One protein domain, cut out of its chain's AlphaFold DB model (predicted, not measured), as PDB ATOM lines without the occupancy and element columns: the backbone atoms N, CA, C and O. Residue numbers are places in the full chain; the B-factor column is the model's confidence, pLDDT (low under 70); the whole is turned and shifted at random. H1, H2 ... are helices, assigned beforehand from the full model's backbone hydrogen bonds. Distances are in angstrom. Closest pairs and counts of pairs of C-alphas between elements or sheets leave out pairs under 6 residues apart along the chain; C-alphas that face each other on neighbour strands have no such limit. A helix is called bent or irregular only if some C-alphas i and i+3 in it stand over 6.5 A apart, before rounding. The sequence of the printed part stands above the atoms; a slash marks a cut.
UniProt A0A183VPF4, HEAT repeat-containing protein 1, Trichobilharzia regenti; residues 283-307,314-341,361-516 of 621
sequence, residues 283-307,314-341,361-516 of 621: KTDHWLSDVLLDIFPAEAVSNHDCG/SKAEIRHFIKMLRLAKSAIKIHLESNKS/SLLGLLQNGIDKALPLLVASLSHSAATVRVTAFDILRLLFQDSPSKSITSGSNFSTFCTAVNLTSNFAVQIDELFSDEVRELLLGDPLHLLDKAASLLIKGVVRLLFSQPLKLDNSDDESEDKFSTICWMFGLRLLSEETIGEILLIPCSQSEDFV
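AT A GLANCE: This is residues 283 to 307, 314 to 341 and 361 to 516 of the 621 residues of the protein "HEAT repeat-containing protein 1" of Trichobilharzia regenti (UniProt A0A183VPF4). Picture a compact, rounded body of helices with the arm H3b of the bent helix H3 in its core: on one side H2, H4 and H7 stand side by side in a row, and on the other side the hairpin of H8 and H9 packs on H3b. H1 also packs on H3b, H5 and the short H10 pack on H8, and H6 sits by the far end of H4. The printed part has 209 residues with ten named helices, H1 to H10 in that order along the chain, and no named strand; the class is all helix. The whole is compact, with a radius of gyration of the C-alphas of 16.4 A and spans of 45 by 40 by 40 A.

IN THESE COORDINATES: Begin at Lys 283 and find C-alpha 287 at (1.304, -94.184, 97.794), where H1, residues 287 to 295, begins. After the first cut comes H2, residues 315 to 341, the longest helix; it runs 38.7 A from C-alpha 315 at (19.061, -110.957, 105.479). Past the second cut look at H3, residues 361 to 382, assigned as one helix by its hydrogen bonds but bent: C-alphas 372 and 375 are 7.0 A apart. Its arms are H3a, residues 361 to 372, 16.2 A long, and H3b, residues 375 to 382; they stand at a steep tilt of 37 degrees, only just steep. Then follow H4, residues 386 to 401, 22.0 A long; H5, residues 412 to 420; H6, residues 427 to 434; H7, residues 437 to 445; H8, residues 456 to 467, 16.4 A long; and H9, residues 479 to 494, 22.8 A long. The last is H10, residues 501 to 505, ending at C-alpha 505 at (20.566, -71.184, 103.579).

HOW THE PARTS SIT: Start at the hub, H3, which touches six other helices. H3b touches H4 at a steep tilt of 45 degrees, opposite ways, the closest C-alphas being those of Leu 381 and Arg 389, 4.5 A apart. H3b touches H1 at a shallow tilt of 20 degrees, with C-alphas 376 and 292 closest at 6.5 A. H8, with residues 462 to 466 alone, touches H3b, C-alphas 466 and 375 being closest at 5.9 A. H9, with residues 488 to 492 alone, touches H3b, C-alphas 491 and 379 being closest at 6.0 A. H8 and H9 form a helical hairpin at a shallow tilt of 31 degrees, with C-alphas 466 and 488 closest at 5.0 A. H3a and H5 touch only at their ends, where C-alphas 371 and 413 are closest at 5.7 A. Walk outward to H2, which touches H4 the same way at a shallow tilt of 7 degrees, with C-alphas 329 and 395 closest at 5.7 A. H4, with residues 386 to 393 alone, touches H7, C-alphas 386 and 444 being closest at 4.8 A. H4 touches H6 with residues 400 to 401 alone, C-alphas 401 and 431 being closest at 6.9 A. H5 touches H8, with C-alphas 420 and 461 closest at 5.0 A, and H10 touches H8, with C-alphas 503 and 464 closest at 5.5 A. H2 and H8 are apart. Every O i to N i+4 pair is within hydrogen-bond range in H2, H3a, H4, H5, H6, H8 and H9; the counts are 2 of 5 in H1, with 4 of 6 O i to N i+3 pairs, 2 of 4 in H3b, 3 of 5 in H7, and 0 of 1 in H10, with 2 of 2 O i to N i+3 pairs.

THE WHOLE: The two C-alphas farthest apart, those of Asp 305 and Ser 341, are 49.9 A apart. Residues 308 to 313 and 342 to 360 are not printed; the C-alpha gaps across these cuts are 21.0 A and 16.0 A. Of the links printed whole, H8 to H9 is long. Residues 471 to 472 pair briefly with residues 515 to 516, antiparallel. The mean pLDDT of the printed part is 77.9, and 47 residues are under 70, among them residues 298 to 307, 402 to 411, 421 to 429 and 474 to 482.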
ATOM      1  N   LYS A 283      -5.660 -93.297  96.426       66.88
ATOM      2  CA  LYS A 283      -6.400 -92.023  96.454       66.88
ATOM      3  C   LYS A 283      -5.498 -90.807  96.675       66.88
ATOM      4  O   LYS A 283      -5.973 -89.684  96.544       66.88
ATOM      5  N   THR A 284      -4.239 -91.027  97.047       75.50
ATOM      6  CA  THR A 284      -3.282 -90.003  97.478       75.50
ATOM      7  C   THR A 284      -1.986 -90.105  96.681       75.50
ATOM      8  O   THR A 284      -1.634 -91.180  96.198       75.50
ATOM      9  N   ASP A 285      -1.241 -89.001  96.593       79.38
ATOM     10  CA  ASP A 285       0.075 -88.947  95.938       79.38
ATOM     11  C   ASP A 285       1.196 -89.570  96.800       79.38
ATOM     12  O   ASP A 285       2.334 -89.679  96.358       79.38
ATOM     13  N   HIS A 286       0.886 -90.013  98.023       80.94
ATOM     14  CA  HIS A 286       1.850 -90.563  98.987       80.94
ATOM     15  C   HIS A 286       2.037 -92.081  98.869       80.94
ATOM     16  O   HIS A 286       2.859 -92.671  99.561       80.94
ATOM     17  N   TRP A 287       1.334 -92.727  97.938       83.75
ATOM     18  CA  TRP A 287       1.304 -94.184  97.794       83.75
ATOM     19  C   TRP A 287       2.693 -94.838  97.707       83.75
ATOM     20  O   TRP A 287       2.896 -95.933  98.230       83.75
ATOM     21  N   LEU A 288       3.660 -94.182  97.049       84.44
ATOM     22  CA  LEU A 288       5.024 -94.700  96.923       84.44
ATOM     23  C   LEU A 288       5.882 -94.335  98.133       84.44
ATOM     24  O   LEU A 288       6.700 -95.150  98.560       84.44
ATOM     25  N   SER A 289       5.706 -93.133  98.689       85.81
ATOM     26  CA  SER A 289       6.420 -92.735  99.901       85.81
ATOM     27  C   SER A 289       6.043 -93.631 101.073       85.81
ATOM     28  O   SER A 289       6.943 -94.109 101.750       85.81
ATOM     29  N   ASP A 290       4.762 -93.962 101.236       84.94
ATOM     30  CA  ASP A 290       4.257 -94.795 102.335       84.94
ATOM     31  C   ASP A 290       4.902 -96.185 102.350       84.94
ATOM     32  O   ASP A 290       5.212 -96.724 103.406       84.94
ATOM     33  N   VAL A 291       5.165 -96.739 101.165       84.50
ATOM     34  CA  VAL A 291       5.853 -98.023 100.972       84.50
ATOM     35  C   VAL A 291       7.361 -97.897 101.196       84.50
ATOM     36  O   VAL A 291       7.991 -98.806 101.731       84.50
ATOM     37  N   LEU A 292       7.976 -96.779 100.810       87.94
ATOM     38  CA  LEU A 292       9.404 -96.558 101.056       87.94
ATOM     39  C   LEU A 292       9.715 -96.212 102.518       87.94
ATOM     40  O   LEU A 292      10.846 -96.439 102.948       87.94
ATOM     41  N   LEU A 293       8.746 -95.715 103.296       87.12
ATOM     42  CA  LEU A 293       8.912 -95.479 104.735       87.12
ATOM     43  C   LEU A 293       9.248 -96.767 105.498       87.12
ATOM     44  O   LEU A 293       9.970 -96.701 106.492       87.12
ATOM     45  N   ASP A 294       8.823 -97.933 105.006       83.69
ATOM     46  CA  ASP A 294       9.132 -99.234 105.615       83.69
ATOM     47  C   ASP A 294      10.624 -99.599 105.545       83.69
ATOM     48  O   ASP A 294      11.097-100.437 106.310       83.69
ATOM     49  N   ILE A 295      11.403 -98.951 104.666       84.69
ATOM     50  CA  ILE A 295      12.870 -99.092 104.630       84.69
ATOM     51  C   ILE A 295      13.509 -98.495 105.900       84.69
ATOM     52  O   ILE A 295      14.633 -98.846 106.262       84.69
ATOM     53  N   PHE A 296      12.790 -97.613 106.598       84.12
ATOM     54  CA  PHE A 296      13.272 -96.852 107.744       84.12
ATOM     55  C   PHE A 296      12.434 -97.183 108.997       84.12
ATOM     56  O   PHE A 296      11.513 -96.438 109.353       84.12
ATOM     57  N   PRO A 297      12.727 -98.307 109.686       72.06
ATOM     58  CA  PRO A 297      12.022 -98.677 110.914       72.06
ATOM     59  C   PRO A 297      12.255 -97.648 112.031       72.06
ATOM     60  O   PRO A 297      13.260 -96.939 112.033       72.06
ATOM     61  N   ALA A 298      11.349 -97.587 113.012       61.78
ATOM     62  CA  ALA A 298      11.414 -96.630 114.127       61.78
ATOM     63  C   ALA A 298      12.708 -96.750 114.967       61.78
ATOM     64  O   ALA A 298      13.190 -95.775 115.531       61.78
ATOM     65  N   GLU A 299      13.339 -97.923 114.984       58.25
ATOM     66  CA  GLU A 299      14.649 -98.154 115.616       58.25
ATOM     67  C   GLU A 299      15.799 -97.428 114.895       58.25
ATOM     68  O   GLU A 299      16.817 -97.090 115.496       58.25
ATOM     69  N   ALA A 300      15.644 -97.128 113.601       55.34
ATOM     70  CA  ALA A 300      16.589 -96.288 112.868       55.34
ATOM     71  C   ALA A 300      16.461 -94.795 113.232       55.34
ATOM     72  O   ALA A 300      17.381 -94.025 112.921       55.34
ATOM     73  N   VAL A 301      15.342 -94.414 113.868       51.66
ATOM     74  CA  VAL A 301      14.975 -93.045 114.267       51.66
ATOM     75  C   VAL A 301      15.485 -92.706 115.677       51.66
ATOM     76  O   VAL A 301      15.966 -91.602 115.891       51.66
ATOM     77  N   SER A 302      15.496 -93.669 116.602       49.03
ATOM     78  CA  SER A 302      15.751 -93.442 118.039       49.03
ATOM     79  C   SER A 302      17.203 -93.617 118.513       49.03
ATOM     80  O   SER A 302      17.493 -93.451 119.699       49.03
ATOM     81  N   ASN A 303      18.151 -93.957 117.632       45.78
ATOM     82  CA  ASN A 303      19.544 -94.151 118.050       45.78
ATOM     83  C   ASN A 303      20.213 -92.810 118.413       45.78
ATOM     84  O   ASN A 303      20.701 -92.081 117.547       45.78
ATOM     85  N   HIS A 304      20.250 -92.532 119.719       43.00
ATOM     86  CA  HIS A 304      20.757 -91.315 120.361       43.00
ATOM     87  C   HIS A 304      22.271 -91.084 120.269       43.00
ATOM     88  O   HIS A 304      22.739 -90.021 120.676       43.00
ATOM     89  N   ASP A 305      23.046 -92.009 119.705       37.16
ATOM     90  CA  ASP A 305      24.491 -91.848 119.621       37.16
ATOM     91  C   ASP A 305      24.956 -91.500 118.206       37.16
ATOM     92  O   ASP A 305      24.880 -92.270 117.252       37.16
ATOM     93  N   CYS A 306      25.562 -90.315 118.112       38.19
ATOM     94  CA  CYS A 306      26.424 -89.882 117.012       38.19
ATOM     95  C   CYS A 306      27.658 -90.807 116.825       38.19
ATOM     96  O   CYS A 306      28.450 -90.600 115.903       38.19
ATOM     97  N   GLY A 307      27.817 -91.825 117.679       37.25
ATOM     98  CA  GLY A 307      28.690 -92.976 117.496       37.25
ATOM     99  C   GLY A 307      28.043 -93.988 116.560       37.25
ATOM    100  O   GLY A 307      27.258 -94.840 116.964       37.25
ATOM    101  N   SER A 314      18.799-108.020 109.407       77.62
ATOM    102  CA  SER A 314      18.729-109.406 108.973       77.62
ATOM    103  C   SER A 314      18.724-109.507 107.442       77.62
ATOM    104  O   SER A 314      18.280-108.624 106.701       77.62
ATOM    105  N   LYS A 315      19.151-110.663 106.922       76.38
ATOM    106  CA  LYS A 315      19.061-110.957 105.479       76.38
ATOM    107  C   LYS A 315      17.615-110.949 104.964       76.38
ATOM    108  O   LYS A 315      17.404-110.843 103.758       76.38
ATOM    109  N   ALA A 316      16.621-111.149 105.829       73.62
ATOM    110  CA  ALA A 316      15.213-111.098 105.449       73.62
ATOM    111  C   ALA A 316      14.757-109.649 105.231       73.62
ATOM    112  O   ALA A 316      14.189-109.363 104.179       73.62
ATOM    113  N   GLU A 317      15.107-108.743 106.143       80.19
ATOM    114  CA  GLU A 317      14.796-107.310 106.048       80.19
ATOM    115  C   GLU A 317      15.479-106.665 104.845       80.19
ATOM    116  O   GLU A 317      14.820-106.022 104.037       80.19
ATOM    117  N   ILE A 318      16.767-106.945 104.615       80.69
ATOM    118  CA  ILE A 318      17.470-106.417 103.433       80.69
ATOM    119  C   ILE A 318      16.786-106.877 102.136       80.69
ATOM    120  O   ILE A 318      16.629-106.096 101.197       80.69
ATOM    121  N   ARG A 319      16.341-108.140 102.066       76.88
ATOM    122  CA  ARG A 319      15.588-108.645 100.905       76.88
ATOM    123  C   ARG A 319      14.228-107.965 100.765       76.88
ATOM    124  O   ARG A 319      13.809-107.713  99.637       76.88
ATOM    125  N   HIS A 320      13.567-107.673 101.881       81.88
ATOM    126  CA  HIS A 320      12.315-106.929 101.907       81.88
ATOM    127  C   HIS A 320      12.513-105.496 101.383       81.88
ATOM    128  O   HIS A 320      11.844-105.111 100.429       81.88
ATOM    129  N   PHE A 321      13.514-104.756 101.866       86.88
ATOM    130  CA  PHE A 321      13.820-103.399 101.391       86.88
ATOM    131  C   PHE A 321      14.177-103.364  99.902       86.88
ATOM    132  O   PHE A 321      13.688-102.521  99.153       86.88
ATOM    133  N   ILE A 322      14.966-104.336  99.429       82.19
ATOM    134  CA  ILE A 322      15.266-104.479  97.997       82.19
ATOM    135  C   ILE A 322      13.983-104.724  97.188       82.19
ATOM    136  O   ILE A 322      13.872-104.237  96.063       82.19
ATOM    137  N   LYS A 323      13.005-105.464  97.725       80.69
ATOM    138  CA  LYS A 323      11.705-105.663  97.069       80.69
ATOM    139  C   LYS A 323      10.953-104.335  96.931       80.69
ATOM    140  O   LYS A 323      10.468-104.056  95.838       80.69
ATOM    141  N   MET A 324      10.932-103.503  97.974       84.12
ATOM    142  CA  MET A 324      10.299-102.175  97.941       84.12
ATOM    143  C   MET A 324      10.970-101.245  96.924       84.12
ATOM    144  O   MET A 324      10.302-100.641  96.087       84.12
ATOM    145  N   LEU A 325      12.305-101.218  96.893       87.12
ATOM    146  CA  LEU A 325      13.051-100.456  95.888       87.12
ATOM    147  C   LEU A 325      12.799-100.963  94.460       87.12
ATOM    148  O   LEU A 325      12.702-100.170  93.527       87.12
ATOM    149  N   ARG A 326      12.634-102.274  94.254       84.25
ATOM    150  CA  ARG A 326      12.252-102.814  92.937       84.25
ATOM    151  C   ARG A 326      10.858-102.367  92.504       84.25
ATOM    152  O   ARG A 326      10.670-102.140  91.314       84.25
ATOM    153  N   LEU A 327       9.911-102.205  93.429       81.44
ATOM    154  CA  LEU A 327       8.599-101.628  93.113       81.44
ATOM    155  C   LEU A 327       8.744-100.174  92.647       81.44
ATOM    156  O   LEU A 327       8.201 -99.825  91.599       81.44
ATOM    157  N   ALA A 328       9.552 -99.367  93.342       86.62
ATOM    158  CA  ALA A 328       9.868 -98.001  92.916       86.62
ATOM    159  C   ALA A 328      10.536 -97.971  91.528       86.62
ATOM    160  O   ALA A 328      10.142 -97.190  90.662       86.62
ATOM    161  N   LYS A 329      11.485 -98.882  91.271       86.38
ATOM    162  CA  LYS A 329      12.120 -99.043  89.954       86.38
ATOM    163  C   LYS A 329      11.097 -99.339  88.857       86.38
ATOM    164  O   LYS A 329      11.170 -98.754  87.780       86.38
ATOM    165  N   SER A 330      10.158-100.246  89.120       80.88
ATOM    166  CA  SER A 330       9.098-100.596  88.171       80.88
ATOM    167  C   SER A 330       8.167 -99.416  87.904       80.88
ATOM    168  O   SER A 330       7.870 -99.151  86.746       80.88
ATOM    169  N   ALA A 331       7.775 -98.661  88.934       82.44
ATOM    170  CA  ALA A 331       6.977 -97.446  88.768       82.44
ATOM    171  C   ALA A 331       7.676 -96.407  87.875       82.44
ATOM    172  O   ALA A 331       7.066 -95.873  86.949       82.44
ATOM    173  N   ILE A 332       8.973 -96.173  88.103       83.38
ATOM    174  CA  ILE A 332       9.786 -95.256  87.292       83.38
ATOM    175  C   ILE A 332       9.904 -95.762  85.852       83.38
ATOM    176  O   ILE A 332       9.700 -94.996  84.915       83.38
ATOM    177  N   LYS A 333      10.161 -97.058  85.648       82.88
ATOM    178  CA  LYS A 333      10.236 -97.646  84.305       82.88
ATOM    179  C   LYS A 333       8.918 -97.486  83.538       82.88
ATOM    180  O   LYS A 333       8.941 -97.072  82.385       82.88
ATOM    181  N   ILE A 334       7.786 -97.743  84.194       77.75
ATOM    182  CA  ILE A 334       6.450 -97.558  83.615       77.75
ATOM    183  C   ILE A 334       6.215 -96.095  83.239       77.75
ATOM    184  O   ILE A 334       5.697 -95.817  82.159       77.75
ATOM    185  N   HIS A 335       6.621 -95.156  84.095       79.12
ATOM    186  CA  HIS A 335       6.533 -93.730  83.794       79.12
ATOM    187  C   HIS A 335       7.346 -93.361  82.541       79.12
ATOM    188  O   HIS A 335       6.831 -92.700  81.638       79.12
ATOM    189  N   LEU A 336       8.591 -93.839  82.450       77.12
ATOM    190  CA  LEU A 336       9.479 -93.590  81.313       77.12
ATOM    191  C   LEU A 336       8.945 -94.207  80.008       77.12
ATOM    192  O   LEU A 336       8.951 -93.550  78.968       77.12
ATOM    193  N   GLU A 337       8.445 -95.444  80.049       74.75
ATOM    194  CA  GLU A 337       7.843 -96.128  78.893       74.75
ATOM    195  C   GLU A 337       6.540 -95.453  78.438       74.75
ATOM    196  O   GLU A 337       6.321 -95.256  77.239       74.75
ATOM    197  N   SER A 338       5.709 -95.014  79.386       70.88
ATOM    198  CA  SER A 338       4.471 -94.285  79.094       70.88
ATOM    199  C   SER A 338       4.759 -92.955  78.391       70.88
ATOM    200  O   SER A 338       4.109 -92.640  77.393       70.88
ATOM    201  N   ASN A 339       5.784 -92.213  78.827       66.62
ATOM    202  CA  ASN A 339       6.195 -90.964  78.177       66.62
ATOM    203  C   ASN A 339       6.752 -91.190  76.760       66.62
ATOM    204  O   ASN A 339       6.437 -90.411  75.859       66.62
ATOM    205  N   LYS A 340       7.523 -92.265  76.530       65.19
ATOM    206  CA  LYS A 340       8.004 -92.638  75.184       65.19
ATOM    207  C   LYS A 340       6.834 -92.901  74.230       65.19
ATOM    208  O   LYS A 340       6.807 -92.352  73.132       65.19
ATOM    209  N   SER A 341       5.806 -93.623  74.688       56.97
ATOM    210  CA  SER A 341       4.620 -93.930  73.870       56.97
ATOM    211  C   SER A 341       3.773 -92.702  73.489       56.97
ATOM    212  O   SER A 341       3.184 -92.673  72.411       56.97
ATOM    213  N   SER A 361      -4.779 -88.477  84.034       68.31
ATOM    214  CA  SER A 361      -4.918 -88.367  85.493       68.31
ATOM    215  C   SER A 361      -4.147 -89.460  86.238       68.31
ATOM    216  O   SER A 361      -3.499 -89.176  87.240       68.31
ATOM    217  N   LEU A 362      -4.128 -90.685  85.703       71.69
ATOM    218  CA  LEU A 362      -3.323 -91.790  86.236       71.69
ATOM    219  C   LEU A 362      -1.822 -91.531  86.051       71.69
ATOM    220  O   LEU A 362      -1.038 -91.791  86.960       71.69
ATOM    221  N   LEU A 363      -1.426 -90.969  84.903       73.06
ATOM    222  CA  LEU A 363      -0.038 -90.567  84.664       73.06
ATOM    223  C   LEU A 363       0.388 -89.414  85.588       73.06
ATOM    224  O   LEU A 363       1.522 -89.409  86.059       73.06
ATOM    225  N   GLY A 364      -0.528 -88.490  85.895       76.31
ATOM    226  CA  GLY A 364      -0.326 -87.434  86.891       76.31
ATOM    227  C   GLY A 364      -0.111 -87.982  88.306       76.31
ATOM    228  O   GLY A 364       0.863 -87.613  88.950       76.31
ATOM    229  N   LEU A 365      -0.950 -88.921  88.759       79.31
ATOM    230  CA  LEU A 365      -0.788 -89.596  90.060       79.31
ATOM    231  C   LEU A 365       0.519 -90.404  90.146       79.31
ATOM    232  O   LEU A 365       1.179 -90.427  91.186       79.31
ATOM    233  N   LEU A 366       0.917 -91.060  89.049       81.81
ATOM    234  CA  LEU A 366       2.199 -91.760  88.961       81.81
ATOM    235  C   LEU A 366       3.368 -90.778  89.094       81.81
ATOM    236  O   LEU A 366       4.295 -91.021  89.862       81.81
ATOM    237  N   GLN A 367       3.316 -89.667  88.358       83.06
ATOM    238  CA  GLN A 367       4.356 -88.647  88.375       83.06
ATOM    239  C   GLN A 367       4.481 -87.989  89.755       83.06
ATOM    240  O   GLN A 367       5.588 -87.891  90.283       83.06
ATOM    241  N   ASN A 368       3.360 -87.572  90.348       83.81
ATOM    242  CA  ASN A 368       3.342 -86.962  91.674       83.81
ATOM    243  C   ASN A 368       3.850 -87.942  92.737       83.81
ATOM    244  O   ASN A 368       4.653 -87.552  93.579       83.81
ATOM    245  N   GLY A 369       3.464 -89.220  92.651       84.69
ATOM    246  CA  GLY A 369       3.972 -90.259  93.546       84.69
ATOM    247  C   GLY A 369       5.482 -90.461  93.458       84.69
ATOM    248  O   GLY A 369       6.149 -90.588  94.484       84.69
ATOM    249  N   ILE A 370       6.049 -90.429  92.247       87.19
ATOM    250  CA  ILE A 370       7.504 -90.508  92.045       87.19
ATOM    251  C   ILE A 370       8.206 -89.262  92.614       87.19
ATOM    252  O   ILE A 370       9.212 -89.407  93.310       87.19
ATOM    253  N   ASP A 371       7.675 -88.053  92.383       87.94
ATOM    254  CA  ASP A 371       8.239 -86.806  92.933       87.94
ATOM    255  C   ASP A 371       8.201 -86.800  94.471       87.94
ATOM    256  O   ASP A 371       9.188 -86.451  95.121       87.94
ATOM    257  N   LYS A 372       7.095 -87.248  95.079       87.81
ATOM    258  CA  LYS A 372       6.938 -87.349  96.541       87.81
ATOM    259  C   LYS A 372       7.832 -88.413  97.175       87.81
ATOM    260  O   LYS A 372       8.288 -88.227  98.299       87.81
ATOM    261  N   ALA A 373       8.140 -89.490  96.458       90.31
ATOM    262  CA  ALA A 373       9.042 -90.543  96.919       90.31
ATOM    263  C   ALA A 373      10.536 -90.189  96.802       90.31
ATOM    264  O   ALA A 373      11.366 -90.818  97.466       90.31
ATOM    265  N   LEU A 374      10.896 -89.196  95.979       92.12
ATOM    266  CA  LEU A 374      12.289 -88.836  95.696       92.12
ATOM    267  C   LEU A 374      13.139 -88.571  96.961       92.12
ATOM    268  O   LEU A 374      14.246 -89.113  97.023       92.12
ATOM    269  N   PRO A 375      12.661 -87.836  97.990       93.25
ATOM    270  CA  PRO A 375      13.400 -87.643  99.242       93.25
ATOM    271  C   PRO A 375      13.783 -88.955  99.948       93.25
ATOM    272  O   PRO A 375      14.907 -89.095 100.424       93.25
ATOM    273  N   LEU A 376      12.901 -89.960  99.958       92.75
ATOM    274  CA  LEU A 376      13.188 -91.264 100.576       92.75
ATOM    275  C   LEU A 376      14.149 -92.114  99.732       92.75
ATOM    276  O   LEU A 376      14.985 -92.842 100.279       92.75
ATOM    277  N   LEU A 377      14.083 -91.996  98.402       93.06
ATOM    278  CA  LEU A 377      15.046 -92.643  97.507       93.06
ATOM    279  C   LEU A 377      16.460 -92.095  97.724       93.06
ATOM    280  O   LEU A 377      17.404 -92.877  97.822       93.06
ATOM    281  N   VAL A 378      16.622 -90.774  97.866       93.19
ATOM    282  CA  VAL A 378      17.941 -90.197  98.171       93.19
ATOM    283  C   VAL A 378      18.384 -90.469  99.611       93.19
ATOM    284  O   VAL A 378      19.563 -90.732  99.838       93.19
ATOM    285  N   ALA A 379      17.462 -90.510 100.581       90.94
ATOM    286  CA  ALA A 379      17.776 -90.907 101.956       90.94
ATOM    287  C   ALA A 379      18.323 -92.346 102.024       90.94
ATOM    288  O   ALA A 379      19.235 -92.635 102.803       90.94
ATOM    289  N   SER A 380      17.851 -93.231 101.138       91.88
ATOM    290  CA  SER A 380      18.317 -94.621 101.032       91.88
ATOM    291  C   SER A 380      19.806 -94.742 100.665       91.88
ATOM    292  O   SER A 380      20.423 -95.765 100.959       91.88
ATOM    293  N   LEU A 381      20.433 -93.699 100.103       90.62
ATOM    294  CA  LEU A 381      21.886 -93.651  99.860       90.62
ATOM    295  C   LEU A 381      22.709 -93.577 101.156       90.62
ATOM    296  O   LEU A 381      23.894 -93.909 101.172       90.62
ATOM    297  N   SER A 382      22.087 -93.167 102.260       88.25
ATOM    298  CA  SER A 382      22.701 -93.140 103.592       88.25
ATOM    299  C   SER A 382      22.380 -94.386 104.425       88.25
ATOM    300  O   SER A 382      22.699 -94.427 105.613       88.25
ATOM    301  N   HIS A 383      21.754 -95.405 103.827       87.12
ATOM    302  CA  HIS A 383      21.416 -96.658 104.501       87.12
ATOM    303  C   HIS A 383      22.680 -97.462 104.881       87.12
ATOM    304  O   HIS A 383      23.700 -97.404 104.190       87.12
ATOM    305  N   SER A 384      22.639 -98.243 105.968       82.38
ATOM    306  CA  SER A 384      23.814 -99.012 106.424       82.38
ATOM    307  C   SER A 384      24.165-100.175 105.485       82.38
ATOM    308  O   SER A 384      25.337-100.448 105.237       82.38
ATOM    309  N   ALA A 385      23.157-100.840 104.914       83.94
ATOM    310  CA  ALA A 385      23.340-101.925 103.953       83.94
ATOM    311  C   ALA A 385      23.719-101.424 102.544       83.94
ATOM    312  O   ALA A 385      22.918-100.772 101.869       83.94
ATOM    313  N   ALA A 386      24.892-101.839 102.059       84.19
ATOM    314  CA  ALA A 386      25.429-101.512 100.735       84.19
ATOM    315  C   ALA A 386      24.477-101.842  99.572       84.19
ATOM    316  O   ALA A 386      24.295-101.046  98.654       84.19
ATOM    317  N   THR A 387      23.809-102.999  99.620       85.38
ATOM    318  CA  THR A 387      22.885-103.429  98.559       85.38
ATOM    319  C   THR A 387      21.671-102.514  98.425       85.38
ATOM    320  O   THR A 387      21.161-102.346  97.320       85.38
ATOM    321  N   VAL A 388      21.206-101.918  99.529       88.06
ATOM    322  CA  VAL A 388      20.102-100.945  99.524       88.06
ATOM    323  C   VAL A 388      20.580 -99.641  98.885       88.06
ATOM    324  O   VAL A 388      19.928 -99.156  97.963       88.06
ATOM    325  N   ARG A 389      21.765 -99.147  99.283       91.06
ATOM    326  CA  ARG A 389      22.376 -97.930  98.720       91.06
ATOM    327  C   ARG A 389      22.563 -98.019  97.209       91.06
ATOM    328  O   ARG A 389      22.110 -97.138  96.490       91.06
ATOM    329  N   VAL A 390      23.173 -99.101  96.722       91.06
ATOM    330  CA  VAL A 390      23.425 -99.282  95.282       91.06
ATOM    331  C   VAL A 390      22.128 -99.461  94.501       91.06
ATOM    332  O   VAL A 390      21.980 -98.879  93.434       91.06
ATOM    333  N   THR A 391      21.145-100.189  95.044       88.94
ATOM    334  CA  THR A 391      19.841-100.319  94.373       88.94
ATOM    335  C   THR A 391      19.140 -98.962  94.261       88.94
ATOM    336  O   THR A 391      18.601 -98.647  93.204       88.94
ATOM    337  N   ALA A 392      19.164 -98.144  95.319       92.81
ATOM    338  CA  ALA A 392      18.618 -96.789  95.289       92.81
ATOM    339  C   ALA A 392      19.381 -95.885  94.306       92.81
ATOM    340  O   ALA A 392      18.757 -95.161  93.532       92.81
ATOM    341  N   PHE A 393      20.713 -95.982  94.270       93.19
ATOM    342  CA  PHE A 393      21.553 -95.260  93.316       93.19
ATOM    343  C   PHE A 393      21.217 -95.620  91.864       93.19
ATOM    344  O   PHE A 393      21.001 -94.726  91.053       93.19
ATOM    345  N   ASP A 394      21.093 -96.910  91.538       90.50
ATOM    346  CA  ASP A 394      20.741 -97.368  90.189       90.50
ATOM    347  C   ASP A 394      19.342 -96.873  89.766       90.50
ATOM    348  O   ASP A 394      19.103 -96.592  88.590       90.50
ATOM    349  N   ILE A 395      18.406 -96.750  90.717       90.31
ATOM    350  CA  ILE A 395      17.067 -96.193  90.478       90.31
ATOM    351  C   ILE A 395      17.134 -94.691  90.202       90.31
ATOM    352  O   ILE A 395      16.492 -94.220  89.265       90.31
ATOM    353  N   LEU A 396      17.906 -93.941  90.992       90.31
ATOM    354  CA  LEU A 396      18.101 -92.507  90.783       90.31
ATOM    355  C   LEU A 396      18.801 -92.251  89.446       90.31
ATOM    356  O   LEU A 396      18.330 -91.433  88.665       90.31
ATOM    357  N   ARG A 397      19.852 -93.011  89.125       89.00
ATOM    358  CA  ARG A 397      20.532 -92.942  87.830       89.00
ATOM    359  C   ARG A 397      19.553 -93.165  86.677       89.00
ATOM    360  O   ARG A 397      19.523 -92.350  85.763       89.00
ATOM    361  N   LEU A 398      18.704 -94.194  86.757       86.75
ATOM    362  CA  LEU A 398      17.643 -94.431  85.771       86.75
ATOM    363  C   LEU A 398      16.684 -93.235  85.670       86.75
ATOM    364  O   LEU A 398      16.368 -92.793  84.570       86.75
ATOM    365  N   LEU A 399      16.241 -92.695  86.808       85.56
ATOM    366  CA  LEU A 399      15.335 -91.552  86.843       85.56
ATOM    367  C   LEU A 399      15.962 -90.306  86.208       85.56
ATOM    368  O   LEU A 399      15.279 -89.624  85.463       85.56
ATOM    369  N   PHE A 400      17.230 -89.991  86.466       80.69
ATOM    370  CA  PHE A 400      17.856 -88.759  85.973       80.69
ATOM    371  C   PHE A 400      18.437 -88.888  84.554       80.69
ATOM    372  O   PHE A 400      18.353 -87.925  83.794       80.69
ATOM    373  N   GLN A 401      18.955 -90.055  84.154       76.75
ATOM    374  CA  GLN A 401      19.504 -90.271  82.805       76.75
ATOM    375  C   GLN A 401      18.413 -90.347  81.723       76.75
ATOM    376  O   GLN A 401      18.585 -89.777  80.647       76.75
ATOM    377  N   ASP A 402      17.276 -90.993  82.008       66.38
ATOM    378  CA  ASP A 402      16.181 -91.173  81.038       66.38
ATOM    379  C   ASP A 402      15.098 -90.074  81.107       66.38
ATOM    380  O   ASP A 402      14.125 -90.131  80.350       66.38
ATOM    381  N   SER A 403      15.256 -89.050  81.962       56.41
ATOM    382  CA  SER A 403      14.283 -87.948  82.117       56.41
ATOM    383  C   SER A 403      14.713 -86.596  81.515       56.41
ATOM    384  O   SER A 403      14.670 -85.583  82.216       56.41
ATOM    385  N   PRO A 404      15.034 -86.477  80.210       50.75
ATOM    386  CA  PRO A 404      14.995 -85.179  79.542       50.75
ATOM    387  C   PRO A 404      13.551 -84.732  79.204       50.75
ATOM    388  O   PRO A 404      13.356 -83.688  78.579       50.75
ATOM    389  N   SER A 405      12.513 -85.491  79.592       47.06
ATOM    390  CA  SER A 405      11.114 -85.120  79.358       47.06
ATOM    391  C   SER A 405      10.636 -84.043  80.341       47.06
ATOM    392  O   SER A 405      10.652 -84.244  81.553       47.06
ATOM    393  N   LYS A 406      10.120 -82.930  79.802       52.06
ATOM    394  CA  LYS A 406       9.587 -81.741  80.506       52.06
ATOM    395  C   LYS A 406       8.477 -82.002  81.551       52.06
ATOM    396  O   LYS A 406       8.009 -81.057  82.182       52.06
ATOM    397  N   SER A 407       8.005 -83.241  81.699       49.81
ATOM    398  CA  SER A 407       6.929 -83.618  82.620       49.81
ATOM    399  C   SER A 407       7.425 -83.677  84.065       49.81
ATOM    400  O   SER A 407       6.988 -82.850  84.851       49.81
ATOM    401  N   ILE A 408       8.385 -84.546  84.418       56.72
ATOM    402  CA  ILE A 408       8.919 -84.648  85.799       56.72
ATOM    403  C   ILE A 408       9.595 -83.346  86.251       56.72
ATOM    404  O   ILE A 408       9.575 -83.017  87.434       56.72
ATOM    405  N   THR A 409      10.130 -82.549  85.321       53.72
ATOM    406  CA  THR A 409      10.777 -81.264  85.637       53.72
ATOM    407  C   THR A 409       9.849 -80.237  86.300       53.72
ATOM    408  O   THR A 409      10.349 -79.242  86.820       53.72
ATOM    409  N   SER A 410       8.523 -80.446  86.295       56.34
ATOM    410  CA  SER A 410       7.569 -79.622  87.055       56.34
ATOM    411  C   SER A 410       7.377 -80.066  88.512       56.34
ATOM    412  O   SER A 410       6.772 -79.330  89.290       56.34
ATOM    413  N   GLY A 411       7.883 -81.245  88.887       65.62
ATOM    414  CA  GLY A 411       7.854 -81.764  90.250       65.62
ATOM    415  C   GLY A 411       8.653 -80.881  91.206       65.62
ATOM    416  O   GLY A 411       9.762 -80.426  90.901       65.62
ATOM    417  N   SER A 412       8.078 -80.600  92.372       80.69
ATOM    418  CA  SER A 412       8.677 -79.704  93.367       80.69
ATOM    419  C   SER A 412       9.977 -80.265  93.949       80.69
ATOM    420  O   SER A 412      10.939 -79.522  94.151       80.69
ATOM    421  N   ASN A 413      10.047 -81.581  94.157       85.69
ATOM    422  CA  ASN A 413      11.223 -82.240  94.715       85.69
ATOM    423  C   ASN A 413      12.306 -82.416  93.649       85.69
ATOM    424  O   ASN A 413      13.470 -82.091  93.887       85.69
ATOM    425  N   PHE A 414      11.926 -82.841  92.445       84.19
ATOM    426  CA  PHE A 414      12.855 -82.977  91.327       84.19
ATOM    427  C   PHE A 414      13.509 -81.639  90.957       84.19
ATOM    428  O   PHE A 414      14.728 -81.556  90.802       84.19
ATOM    429  N   SER A 415      12.725 -80.559  90.873       81.69
ATOM    430  CA  SER A 415      13.257 -79.215  90.606       81.69
ATOM    431  C   SER A 415      14.170 -78.711  91.730       81.69
ATOM    432  O   SER A 415      15.229 -78.141  91.453       81.69
ATOM    433  N   THR A 416      13.827 -78.975  92.993       84.12
ATOM    434  CA  THR A 416      14.681 -78.632  94.143       84.12
ATOM    435  C   THR A 416      16.032 -79.348  94.074       84.12
ATOM    436  O   THR A 416      17.070 -78.713  94.257       84.12
ATOM    437  N   PHE A 417      16.048 -80.635  93.728       84.31
ATOM    438  CA  PHE A 417      17.289 -81.390  93.553       84.31
ATOM    439  C   PHE A 417      18.128 -80.859  92.377       84.31
ATOM    440  O   PHE A 417      19.317 -80.586  92.525       84.31
ATOM    441  N   CYS A 418      17.507 -80.622  91.218       80.81
ATOM    442  CA  CYS A 418      18.212 -80.137  90.028       80.81
ATOM    443  C   CYS A 418      18.784 -78.718  90.190       80.81
ATOM    444  O   CYS A 418      19.857 -78.416  89.661       80.81
ATOM    445  N   THR A 419      18.087 -77.846  90.925       77.81
ATOM    446  CA  THR A 419      18.559 -76.479  91.221       77.81
ATOM    447  C   THR A 419      19.730 -76.459  92.201       77.81
ATOM    448  O   THR A 419      20.563 -75.562  92.111       77.81
ATOM    449  N   ALA A 420      19.838 -77.445  93.095       70.50
ATOM    450  CA  ALA A 420      20.996 -77.615  93.975       70.50
ATOM    451  C   ALA A 420      22.282 -77.908  93.191       70.50
ATOM    452  O   ALA A 420      23.347 -77.378  93.489       70.50
ATOM    453  N   VAL A 421      22.167 -78.741  92.157       69.12
ATOM    454  CA  VAL A 421      23.312 -79.244  91.387       69.12
ATOM    455  C   VAL A 421      23.644 -78.327  90.189       69.12
ATOM    456  O   VAL A 421      24.566 -78.599  89.428       69.12
ATOM    457  N   ASN A 422      22.945 -77.190  90.031       66.38
ATOM    458  CA  ASN A 422      23.102 -76.253  88.906       66.38
ATOM    459  C   ASN A 422      23.003 -76.930  87.521       66.38
ATOM    460  O   ASN A 422      23.687 -76.531  86.577       66.38
ATOM    461  N   LEU A 423      22.108 -77.916  87.375       60.75
ATOM    462  CA  LEU A 423      21.951 -78.734  86.159       60.75
ATOM    463  C   LEU A 423      21.383 -77.978  84.934       60.75
ATOM    464  O   LEU A 423      20.969 -78.587  83.951       60.75
ATOM    465  N   THR A 424      21.318 -76.646  84.968       55.53
ATOM    466  CA  THR A 424      20.558 -75.818  84.019       55.53
ATOM    467  C   THR A 424      21.265 -75.536  82.692       55.53
ATOM    468  O   THR A 424      20.596 -75.121  81.749       55.53
ATOM    469  N   SER A 425      22.584 -75.748  82.584       55.41
ATOM    470  CA  SER A 425      23.353 -75.394  81.373       55.41
ATOM    471  C   SER A 425      24.007 -76.578  80.647       55.41
ATOM    472  O   SER A 425      24.071 -76.538  79.423       55.41
ATOM    473  N   ASN A 426      24.416 -77.644  81.355       59.28
ATOM    474  CA  ASN A 426      25.047 -78.853  80.791       59.28
ATOM    475  C   ASN A 426      24.514 -80.140  81.456       59.28
ATOM    476  O   ASN A 426      25.265 -80.927  82.031       59.28
ATOM    477  N   PHE A 427      23.197 -80.349  81.358       65.94
ATOM    478  CA  PHE A 427      22.453 -81.415  82.045       65.94
ATOM    479  C   PHE A 427      23.065 -82.820  81.882       65.94
ATOM    480  O   PHE A 427      23.247 -83.521  82.870       65.94
ATOM    481  N   ALA A 428      23.439 -83.226  80.663       63.81
ATOM    482  CA  ALA A 428      23.937 -84.582  80.400       63.81
ATOM    483  C   ALA A 428      25.308 -84.864  81.047       63.81
ATOM    484  O   ALA A 428      25.472 -85.865  81.736       63.81
ATOM    485  N   VAL A 429      26.273 -83.952  80.885       65.25
ATOM    486  CA  VAL A 429      27.642 -84.124  81.412       65.25
ATOM    487  C   VAL A 429      27.646 -84.117  82.940       65.25
ATOM    488  O   VAL A 429      28.336 -84.913  83.567       65.25
ATOM    489  N   GLN A 430      26.843 -83.240  83.546       70.38
ATOM    490  CA  GLN A 430      26.760 -83.132  85.000       70.38
ATOM    491  C   GLN A 430      25.999 -84.304  85.630       70.38
ATOM    492  O   GLN A 430      26.296 -84.662  86.763       70.38
ATOM    493  N   ILE A 431      25.053 -84.931  84.920       74.94
ATOM    494  CA  ILE A 431      24.388 -86.157  85.389       74.94
ATOM    495  C   ILE A 431      25.324 -87.358  85.343       74.94
ATOM    496  O   ILE A 431      25.298 -88.162  86.271       74.94
ATOM    497  N   ASP A 432      26.164 -87.470  84.315       75.75
ATOM    498  CA  ASP A 432      27.161 -88.542  84.244       75.75
ATOM    499  C   ASP A 432      28.240 -88.394  85.327       75.75
ATOM    500  O   ASP A 432      28.688 -89.394  85.883       75.75
ATOM    501  N   GLU A 433      28.602 -87.160  85.696       79.25
ATOM    502  CA  GLU A 433      29.468 -86.886  86.851       79.25
ATOM    503  C   GLU A 433      28.760 -87.185  88.187       79.25
ATOM    504  O   GLU A 433      29.347 -87.772  89.093       79.25
ATOM    505  N   LEU A 434      27.476 -86.826  88.308       81.44
ATOM    506  CA  LEU A 434      26.675 -87.031  89.519       81.44
ATOM    507  C   LEU A 434      26.394 -88.516  89.800       81.44
ATOM    508  O   LEU A 434      26.393 -88.940  90.958       81.44
ATOM    509  N   PHE A 435      26.141 -89.292  88.745       84.62
ATOM    510  CA  PHE A 435      25.816 -90.716  88.793       84.62
ATOM    511  C   PHE A 435      26.897 -91.573  88.125       84.62
ATOM    512  O   PHE A 435      26.600 -92.501  87.366       84.62
ATOM    513  N   SER A 436      28.155 -91.260  88.431       86.94
ATOM    514  CA  SER A 436      29.308 -91.975  87.896       86.94
ATOM    515  C   SER A 436      29.457 -93.378  88.501       86.94
ATOM    516  O   SER A 436      28.974 -93.672  89.604       86.94
ATOM    517  N   ASP A 437      30.152 -94.265  87.785       85.19
ATOM    518  CA  ASP A 437      30.427 -95.614  88.286       85.19
ATOM    519  C   ASP A 437      31.360 -95.575  89.510       85.19
ATOM    520  O   ASP A 437      31.250 -96.421  90.393       85.19
ATOM    521  N   GLU A 438      32.210 -94.550  89.641       84.75
ATOM    522  CA  GLU A 438      33.044 -94.349  90.829       84.75
ATOM    523  C   GLU A 438      32.201 -94.097  92.083       84.75
ATOM    524  O   GLU A 438      32.440 -94.728  93.114       84.75
ATOM    525  N   VAL A 439      31.196 -93.218  92.008       83.94
ATOM    526  CA  VAL A 439      30.290 -92.952  93.140       83.94
ATOM    527  C   VAL A 439      29.503 -94.213  93.495       83.94
ATOM    528  O   VAL A 439      29.348 -94.542  94.673       83.94
ATOM    529  N   ARG A 440      29.059 -94.964  92.481       89.56
ATOM    530  CA  ARG A 440      28.353 -96.236  92.664       89.56
ATOM    531  C   ARG A 440      29.195 -97.270  93.417       89.56
ATOM    532  O   ARG A 440      28.691 -97.899  94.348       89.56
ATOM    533  N   GLU A 441      30.456 -97.445  93.029       86.12
ATOM    534  CA  GLU A 441      31.373 -98.395  93.671       86.12
ATOM    535  C   GLU A 441      31.757 -97.945  95.086       86.12
ATOM    536  O   GLU A 441      31.842 -98.771  95.994       86.12
ATOM    537  N   LEU A 442      31.907 -96.639  95.326       84.31
ATOM    538  CA  LEU A 442      32.143 -96.111  96.673       84.31
ATOM    539  C   LEU A 442      30.969 -96.391  97.618       84.31
ATOM    540  O   LEU A 442      31.189 -96.767  98.770       84.31
ATOM    541  N   LEU A 443      29.730 -96.311  97.123       84.19
ATOM    542  CA  LEU A 443      28.531 -96.640  97.900       84.19
ATOM    543  C   LEU A 443      28.438 -98.129  98.292       84.19
ATOM    544  O   LEU A 443      27.683 -98.466  99.214       84.19
ATOM    545  N   LEU A 444      29.202 -99.033  97.660       81.81
ATOM    546  CA  LEU A 444      29.314-100.426  98.120       81.81
ATOM    547  C   LEU A 444      30.063-100.531  99.450       81.81
ATOM    548  O   LEU A 444      29.706-101.369 100.277       81.81
ATOM    549  N   GLY A 445      31.076 -99.690  99.658       75.25
ATOM    550  CA  GLY A 445      31.834 -99.635 100.904       75.25
ATOM    551  C   GLY A 445      31.149 -98.732 101.920       75.25
ATOM    552  O   GLY A 445      30.624 -99.196 102.935       75.25
ATOM    553  N   ASP A 446      31.050 -97.452 101.583       81.50
ATOM    554  CA  ASP A 446      30.719 -96.400 102.533       81.50
ATOM    555  C   ASP A 446      29.336 -95.778 102.269       81.50
ATOM    556  O   ASP A 446      28.892 -95.672 101.124       81.50
ATOM    557  N   PRO A 447      28.593 -95.377 103.316       83.88
ATOM    558  CA  PRO A 447      27.372 -94.592 103.162       83.88
ATOM    559  C   PRO A 447      27.670 -93.181 102.643       83.88
ATOM    560  O   PRO A 447      28.748 -92.635 102.871       83.88
ATOM    561  N   LEU A 448      26.669 -92.548 102.021       86.75
ATOM    562  CA  LEU A 448      26.827 -91.252 101.351       86.75
ATOM    563  C   LEU A 448      27.482 -90.160 102.222       86.75
ATOM    564  O   LEU A 448      28.281 -89.381 101.717       86.75
ATOM    565  N   HIS A 449      27.202 -90.114 103.527       83.25
ATOM    566  CA  HIS A 449      27.765 -89.094 104.422       83.25
ATOM    567  C   HIS A 449      29.277 -89.216 104.672       83.25
ATOM    568  O   HIS A 449      29.871 -88.268 105.174       83.25
ATOM    569  N   LEU A 450      29.909 -90.344 104.329       82.50
ATOM    570  CA  LEU A 450      31.371 -90.496 104.368       82.50
ATOM    571  C   LEU A 450      32.036 -90.141 103.027       82.50
ATOM    572  O   LEU A 450      33.260 -90.084 102.940       82.50
ATOM    573  N   LEU A 451      31.243 -89.867 101.986       83.94
ATOM    574  CA  LEU A 451      31.711 -89.589 100.626       83.94
ATOM    575  C   LEU A 451      31.756 -88.090 100.290       83.94
ATOM    576  O   LEU A 451      31.762 -87.744  99.112       83.94
ATOM    577  N   ASP A 452      31.824 -87.217 101.304       77.31
ATOM    578  CA  ASP A 452      31.900 -85.742 101.216       77.31
ATOM    579  C   ASP A 452      32.689 -85.251  99.987       77.31
ATOM    580  O   ASP A 452      32.143 -84.571  99.120       77.31
ATOM    581  N   LYS A 453      33.933 -85.717  99.829       78.31
ATOM    582  CA  LYS A 453      34.832 -85.251  98.761       78.31
ATOM    583  C   LYS A 453      34.579 -85.896  97.405       78.31
ATOM    584  O   LYS A 453      34.826 -85.273  96.379       78.31
ATOM    585  N   ALA A 454      34.155 -87.157  97.396       79.00
ATOM    586  CA  ALA A 454      33.987 -87.933  96.169       79.00
ATOM    587  C   ALA A 454      32.622 -87.697  95.509       79.00
ATOM    588  O   ALA A 454      32.494 -87.839  94.300       79.00
ATOM    589  N   ALA A 455      31.618 -87.320  96.301       84.12
ATOM    590  CA  ALA A 455      30.238 -87.136  95.874       84.12
ATOM    591  C   ALA A 455      29.665 -85.785  96.348       84.12
ATOM    592  O   ALA A 455      28.464 -85.680  96.589       84.12
ATOM    593  N   SER A 456      30.497 -84.742  96.477       85.69
ATOM    594  CA  SER A 456      30.094 -83.424  97.015       85.69
ATOM    595  C   SER A 456      28.855 -82.846  96.317       85.69
ATOM    596  O   SER A 456      27.937 -82.365  96.981       85.69
ATOM    597  N   LEU A 457      28.776 -82.934  94.982       84.19
ATOM    598  CA  LEU A 457      27.619 -82.440  94.223       84.19
ATOM    599  C   LEU A 457      26.339 -83.220  94.551       84.19
ATOM    600  O   LEU A 457      25.287 -82.616  94.762       84.19
ATOM    601  N   LEU A 458      26.442 -84.548  94.658       88.62
ATOM    602  CA  LEU A 458      25.330 -85.410  95.055       88.62
ATOM    603  C   LEU A 458      24.885 -85.081  96.476       88.62
ATOM    604  O   LEU A 458      23.700 -84.869  96.705       88.62
ATOM    605  N   ILE A 459      25.822 -84.954  97.413       89.81
ATOM    606  CA  ILE A 459      25.532 -84.631  98.811       89.81
ATOM    607  C   ILE A 459      24.831 -83.277  98.928       89.81
ATOM    608  O   ILE A 459      23.829 -83.190  99.632       89.81
ATOM    609  N   LYS A 460      25.281 -82.243  98.207       88.44
ATOM    610  CA  LYS A 460      24.612 -80.931  98.176       88.44
ATOM    611  C   LYS A 460      23.175 -81.034  97.666       88.44
ATOM    612  O   LYS A 460      22.262 -80.507  98.302       88.44
ATOM    613  N   GLY A 461      22.963 -81.783  96.581       87.56
ATOM    614  CA  GLY A 461      21.629 -82.072  96.052       87.56
ATOM    615  C   GLY A 461      20.727 -82.789  97.052       87.56
ATOM    616  O   GLY A 461      19.579 -82.387  97.254       87.56
ATOM    617  N   VAL A 462      21.260 -83.806  97.728       92.00
ATOM    618  CA  VAL A 462      20.531 -84.560  98.752       92.00
ATOM    619  C   VAL A 462      20.206 -83.679  99.958       92.00
ATOM    620  O   VAL A 462      19.053 -83.637 100.369       92.00
ATOM    621  N   VAL A 463      21.168 -82.923 100.496       90.94
ATOM    622  CA  VAL A 463      20.951 -82.017 101.638       90.94
ATOM    623  C   VAL A 463      19.856 -81.004 101.317       90.94
ATOM    624  O   VAL A 463      18.906 -80.870 102.089       90.94
ATOM    625  N   ARG A 464      19.929 -80.337 100.159       89.38
ATOM    626  CA  ARG A 464      18.927 -79.336  99.779       89.38
ATOM    627  C   ARG A 464      17.526 -79.935  99.657       89.38
ATOM    628  O   ARG A 464      16.567 -79.314 100.104       89.38
ATOM    629  N   LEU A 465      17.417 -81.139  99.093       91.62
ATOM    630  CA  LEU A 465      16.145 -81.847  98.936       91.62
ATOM    631  C   LEU A 465      15.570 -82.355 100.270       91.62
ATOM    632  O   LEU A 465      14.358 -82.326 100.479       91.62
ATOM    633  N   LEU A 466      16.414 -82.843 101.177       92.81
ATOM    634  CA  LEU A 466      15.957 -83.375 102.461       92.81
ATOM    635  C   LEU A 466      15.468 -82.256 103.392       92.81
ATOM    636  O   LEU A 466      14.387 -82.366 103.963       92.81
ATOM    637  N   PHE A 467      16.200 -81.140 103.475       91.00
ATOM    638  CA  PHE A 467      15.791 -79.983 104.282       91.00
ATOM    639  C   PHE A 467      14.688 -79.131 103.636       91.00
ATOM    640  O   PHE A 467      14.129 -78.252 104.296       91.00
ATOM    641  N   SER A 468      14.352 -79.357 102.359       89.25
ATOM    642  CA  SER A 468      13.196 -78.703 101.733       89.25
ATOM    643  C   SER A 468      11.864 -79.335 102.131       89.25
ATOM    644  O   SER A 468      10.825 -78.721 101.876       89.25
ATOM    645  N   GLN A 469      11.881 -80.530 102.737       90.81
ATOM    646  CA  GLN A 469      10.668 -81.181 103.220       90.81
ATOM    647  C   GLN A 469      10.119 -80.419 104.438       90.81
ATOM    648  O   GLN A 469      10.890 -80.109 105.353       90.81
ATOM    649  N   PRO A 470       8.823 -80.067 104.448       87.62
ATOM    650  CA  PRO A 470       8.238 -79.259 105.510       87.62
ATOM    651  C   PRO A 470       8.107 -80.070 106.803       87.62
ATOM    652  O   PRO A 470       7.508 -81.143 106.806       87.62
ATOM    653  N   LEU A 471       8.632 -79.541 107.906       84.00
ATOM    654  CA  LEU A 471       8.327 -80.022 109.253       84.00
ATOM    655  C   LEU A 471       7.103 -79.286 109.781       84.00
ATOM    656  O   LEU A 471       7.072 -78.054 109.754       84.00
ATOM    657  N   LYS A 472       6.120 -80.035 110.275       80.88
ATOM    658  CA  LYS A 472       4.941 -79.494 110.945       80.88
ATOM    659  C   LYS A 472       5.252 -79.293 112.424       80.88
ATOM    660  O   LYS A 472       5.766 -80.199 113.069       80.88
ATOM    661  N   LEU A 473       5.009 -78.096 112.951       70.31
ATOM    662  CA  LEU A 473       5.294 -77.785 114.357       70.31
ATOM    663  C   LEU A 473       4.096 -78.035 115.288       70.31
ATOM    664  O   LEU A 473       4.303 -78.135 116.496       70.31
ATOM    665  N   ASP A 474       2.884 -78.170 114.737       63.03
ATOM    666  CA  ASP A 474       1.638 -78.322 115.495       63.03
ATOM    667  C   ASP A 474       1.090 -79.758 115.483       63.03
ATOM    668  O   ASP A 474       1.083 -80.431 114.452       63.03
ATOM    669  N   ASN A 475       0.563 -80.188 116.637       53.69
ATOM    670  CA  ASN A 475      -0.033 -81.508 116.879       53.69
ATOM    671  C   ASN A 475      -1.367 -81.682 116.130       53.69
ATOM    672  O   ASN A 475      -2.441 -81.510 116.710       53.69
ATOM    673  N   SER A 476      -1.322 -82.037 114.853       51.34
ATOM    674  CA  SER A 476      -2.469 -82.659 114.184       51.34
ATOM    675  C   SER A 476      -2.206 -84.149 114.014       51.34
ATOM    676  O   SER A 476      -1.091 -84.501 113.648       51.34
ATOM    677  N   ASP A 477      -3.232 -84.977 114.190       46.84
ATOM    678  CA  ASP A 477      -3.198 -86.450 114.236       46.84
ATOM    679  C   ASP A 477      -2.738 -87.183 112.941       46.84
ATOM    680  O   ASP A 477      -3.056 -88.355 112.753       46.84
ATOM    681  N   ASP A 478      -2.010 -86.534 112.025       51.72
ATOM    682  CA  ASP A 478      -1.512 -87.135 110.778       51.72
ATOM    683  C   ASP A 478      -0.084 -87.697 110.972       51.72
ATOM    684  O   ASP A 478       0.917 -87.148 110.512       51.72
ATOM    685  N   GLU A 479       0.012 -88.820 111.693       55.47
ATOM    686  CA  GLU A 479       1.283 -89.450 112.103       55.47
ATOM    687  C   GLU A 479       2.207 -89.851 110.926       55.47
ATOM    688  O   GLU A 479       3.423 -90.001 111.092       55.47
ATOM    689  N   SER A 480       1.657 -90.045 109.721       53.12
ATOM    690  CA  SER A 480       2.394 -90.535 108.546       53.12
ATOM    691  C   SER A 480       3.231 -89.450 107.850       53.12
ATOM    692  O   SER A 480       4.387 -89.710 107.494       53.12
ATOM    693  N   GLU A 481       2.699 -88.230 107.699       58.12
ATOM    694  CA  GLU A 481       3.443 -87.089 107.145       58.12
ATOM    695  C   GLU A 481       4.559 -86.642 108.098       58.12
ATOM    696  O   GLU A 481       5.679 -86.357 107.659       58.12
ATOM    697  N   ASP A 482       4.296 -86.683 109.406       69.81
ATOM    698  CA  ASP A 482       5.286 -86.361 110.431       69.81
ATOM    699  C   ASP A 482       6.468 -87.339 110.397       69.81
ATOM    700  O   ASP A 482       7.631 -86.921 110.463       69.81
ATOM    701  N   LYS A 483       6.210 -88.639 110.196       80.75
ATOM    702  CA  LYS A 483       7.269 -89.650 110.061       80.75
ATOM    703  C   LYS A 483       8.121 -89.426 108.810       80.75
ATOM    704  O   LYS A 483       9.350 -89.514 108.884       80.75
ATOM    705  N   PHE A 484       7.497 -89.109 107.675       86.81
ATOM    706  CA  PHE A 484       8.201 -88.830 106.421       86.81
ATOM    707  C   PHE A 484       9.183 -87.665 106.554       86.81
ATOM    708  O   PHE A 484      10.374 -87.812 106.245       86.81
ATOM    709  N   SER A 485       8.707 -86.519 107.041       87.50
ATOM    710  CA  SER A 485       9.540 -85.326 107.180       87.50
ATOM    711  C   SER A 485      10.620 -85.522 108.240       87.50
ATOM    712  O   SER A 485      11.768 -85.142 108.010       87.50
ATOM    713  N   THR A 486      10.307 -86.200 109.348       85.88
ATOM    714  CA  THR A 486      11.291 -86.524 110.392       85.88
ATOM    715  C   THR A 486      12.441 -87.367 109.844       85.88
ATOM    716  O   THR A 486      13.605 -87.021 110.045       85.88
ATOM    717  N   ILE A 487      12.141 -88.425 109.079       87.44
ATOM    718  CA  ILE A 487      13.163 -89.262 108.433       87.44
ATOM    719  C   ILE A 487      14.024 -88.422 107.486       87.44
ATOM    720  O   ILE A 487      15.255 -88.496 107.540       87.44
ATOM    721  N   CYS A 488      13.406 -87.590 106.645       90.12
ATOM    722  CA  CYS A 488      14.147 -86.737 105.719       90.12
ATOM    723  C   CYS A 488      15.128 -85.822 106.466       90.12
ATOM    724  O   CYS A 488      16.312 -85.774 106.128       90.12
ATOM    725  N   TRP A 489      14.666 -85.164 107.528       90.19
ATOM    726  CA  TRP A 489      15.486 -84.274 108.345       90.19
ATOM    727  C   TRP A 489      16.606 -85.003 109.085       90.19
ATOM    728  O   TRP A 489      17.738 -84.525 109.093       90.19
ATOM    729  N   MET A 490      16.347 -86.191 109.628       86.94
ATOM    730  CA  MET A 490      17.374 -87.012 110.268       86.94
ATOM    731  C   MET A 490      18.532 -87.342 109.323       86.94
ATOM    732  O   MET A 490      19.703 -87.161 109.669       86.94
ATOM    733  N   PHE A 491      18.223 -87.832 108.120       87.94
ATOM    734  CA  PHE A 491      19.251 -88.151 107.131       87.94
ATOM    735  C   PHE A 491      19.918 -86.889 106.572       87.94
ATOM    736  O   PHE A 491      21.124 -86.910 106.323       87.94
ATOM    737  N   GLY A 492      19.187 -85.775 106.474       89.38
ATOM    738  CA  GLY A 492      19.749 -84.461 106.164       89.38
ATOM    739  C   GLY A 492      20.792 -84.024 107.194       89.38
ATOM    740  O   GLY A 492      21.902 -83.645 106.826       89.38
ATOM    741  N   LEU A 493      20.495 -84.162 108.489       88.25
ATOM    742  CA  LEU A 493      21.416 -83.833 109.583       88.25
ATOM    743  C   LEU A 493      22.659 -84.728 109.607       88.25
ATOM    744  O   LEU A 493      23.741 -84.270 109.974       88.25
ATOM    745  N   ARG A 494      22.550 -85.991 109.171       86.75
ATOM    746  CA  ARG A 494      23.721 -86.879 109.013       86.75
ATOM    747  C   ARG A 494      24.692 -86.381 107.940       86.75
ATOM    748  O   ARG A 494      25.892 -86.617 108.079       86.75
ATOM    749  N   LEU A 495      24.176 -85.701 106.919       87.06
ATOM    750  CA  LEU A 495      24.918 -85.129 105.791       87.06
ATOM    751  C   LEU A 495      25.349 -83.668 106.026       87.06
ATOM    752  O   LEU A 495      25.982 -83.063 105.158       87.06
ATOM    753  N   LEU A 496      25.007 -83.088 107.181       87.56
ATOM    754  CA  LEU A 496      25.364 -81.716 107.511       87.56
ATOM    755  C   LEU A 496      26.865 -81.603 107.809       87.56
ATOM    756  O   LEU A 496      27.372 -82.243 108.735       87.56
ATOM    757  N   SER A 497      27.549 -80.768 107.030       86.62
ATOM    758  CA  SER A 497      28.971 -80.447 107.143       86.62
ATOM    759  C   SER A 497      29.222 -78.976 106.790       86.62
ATOM    760  O   SER A 497      28.326 -78.252 106.345       86.62
ATOM    761  N   GLU A 498      30.464 -78.535 106.985       84.62
ATOM    762  CA  GLU A 498      30.967 -77.204 106.611       84.62
ATOM    763  C   GLU A 498      30.698 -76.863 105.136       84.62
ATOM    764  O   GLU A 498      30.397 -75.718 104.797       84.62
ATOM    765  N   GLU A 499      30.736 -77.866 104.255       81.06
ATOM    766  CA  GLU A 499      30.538 -77.684 102.816       81.06
ATOM    767  C   GLU A 499      29.060 -77.654 102.396       81.06
ATOM    768  O   GLU A 499      28.739 -77.147 101.316       81.06
ATOM    769  N   THR A 500      28.155 -78.183 103.226       86.38
ATOM    770  CA  THR A 500      26.732 -78.364 102.885       86.38
ATOM    771  C   THR A 500      25.801 -77.385 103.597       86.38
ATOM    772  O   THR A 500      24.687 -77.161 103.126       86.38
ATOM    773  N   ILE A 501      26.253 -76.727 104.673       85.56
ATOM    774  CA  ILE A 501      25.469 -75.727 105.422       85.56
ATOM    775  C   ILE A 501      24.948 -74.585 104.532       85.56
ATOM    776  O   ILE A 501      23.842 -74.081 104.736       85.56
ATOM    777  N   GLY A 502      25.712 -74.222 103.495       83.25
ATOM    778  CA  GLY A 502      25.316 -73.222 102.504       83.25
ATOM    779  C   GLY A 502      24.039 -73.592 101.750       83.25
ATOM    780  O   GLY A 502      23.220 -72.718 101.479       83.25
ATOM    781  N   GLU A 503      23.814 -74.879 101.477       85.56
ATOM    782  CA  GLU A 503      22.629 -75.343 100.746       85.56
ATOM    783  C   GLU A 503      21.342 -75.139 101.550       85.56
ATOM    784  O   GLU A 503      20.300 -74.824 100.980       85.56
ATOM    785  N   ILE A 504      21.413 -75.243 102.882       86.75
ATOM    786  CA  ILE A 504      20.267 -75.018 103.774       86.75
ATOM    787  C   ILE A 504      19.841 -73.545 103.759       86.75
ATOM    788  O   ILE A 504      18.648 -73.239 103.809       86.75
ATOM    789  N   LEU A 505      20.809 -72.628 103.656       83.75
ATOM    790  CA  LEU A 505      20.566 -71.184 103.579       83.75
ATOM    791  C   LEU A 505      19.905 -70.768 102.254       83.75
ATOM    792  O   LEU A 505      19.213 -69.753 102.212       83.75
ATOM    793  N   LEU A 506      20.093 -71.549 101.184       82.50
ATOM    794  CA  LEU A 506      19.491 -71.309  99.867       82.50
ATOM    795  C   LEU A 506      18.040 -71.802  99.758       82.50
ATOM    796  O   LEU A 506      17.380 -71.561  98.741       82.50
ATOM    797  N   ILE A 507      17.531 -72.510 100.769       83.38
ATOM    798  CA  ILE A 507      16.141 -72.966 100.805       83.38
ATOM    799  C   ILE A 507      15.249 -71.783 101.214       83.38
ATOM    800  O   ILE A 507      15.477 -71.179 102.266       83.38
ATOM    801  N   PRO A 508      14.206 -71.446 100.428       75.75
ATOM    802  CA  PRO A 508      13.290 -70.367 100.780       75.75
ATOM    803  C   PRO A 508      12.648 -70.620 102.145       75.75
ATOM    804  O   PRO A 508      12.131 -71.712 102.385       75.75
ATOM    805  N   CYS A 509      12.630 -69.616 103.021       70.12
ATOM    806  CA  CYS A 509      11.902 -69.715 104.285       70.12
ATOM    807  C   CYS A 509      10.396 -69.862 104.017       70.12
ATOM    808  O   CYS A 509       9.853 -69.260 103.085       70.12
ATOM    809  N   SER A 510       9.716 -70.678 104.820       66.06
ATOM    810  CA  SER A 510       8.256 -70.751 104.819       66.06
ATOM    811  C   SER A 510       7.647 -69.428 105.296       66.06
ATOM    812  O   SER A 510       8.212 -68.738 106.142       66.06
ATOM    813  N   GLN A 511       6.502 -69.060 104.715       58.00
ATOM    814  CA  GLN A 511       5.713 -67.893 105.139       58.00
ATOM    815  C   GLN A 511       4.633 -68.262 106.171       58.00
ATOM    816  O   GLN A 511       4.050 -67.373 106.779       58.00
ATOM    817  N   SER A 512       4.359 -69.558 106.345       63.44
ATOM    818  CA  SER A 512       3.429 -70.113 107.334       63.44
ATOM    819  C   SER A 512       4.146 -70.391 108.654       63.44
ATOM    820  O   SER A 512       5.233 -70.969 108.625       63.44
ATOM    821  N   GLU A 513       3.529 -70.050 109.785       63.28
ATOM    822  CA  GLU A 513       4.064 -70.362 111.121       63.28
ATOM    823  C   GLU A 513       4.008 -71.872 111.435       63.28
ATOM    824  O   GLU A 513       4.904 -72.388 112.101       63.28
ATOM    825  N   ASP A 514       3.038 -72.589 110.859       70.50
ATOM    826  CA  ASP A 514       2.752 -74.003 111.160       70.50
ATOM    827  C   ASP A 514       3.754 -74.991 110.529       70.50
ATOM    828  O   ASP A 514       3.938 -76.112 111.011       70.50
ATOM    829  N   PHE A 515       4.414 -74.579 109.439       78.69
ATOM    830  CA  PHE A 515       5.363 -75.408 108.692       78.69
ATOM    831  C   PHE A 515       6.696 -74.702 108.532       78.69
ATOM    832  O   PHE A 515       6.756 -73.563 108.066       78.69
ATOM    833  N   VAL A 516       7.783 -75.412 108.811       83.81
ATOM    834  CA  VAL A 516       9.149 -74.897 108.701       83.81
ATOM    835  C   VAL A 516       9.997 -75.743 107.762       83.81
ATOM    836  O   VAL A 516       9.825 -76.954 107.655       83.81
TER     837      VAL A 516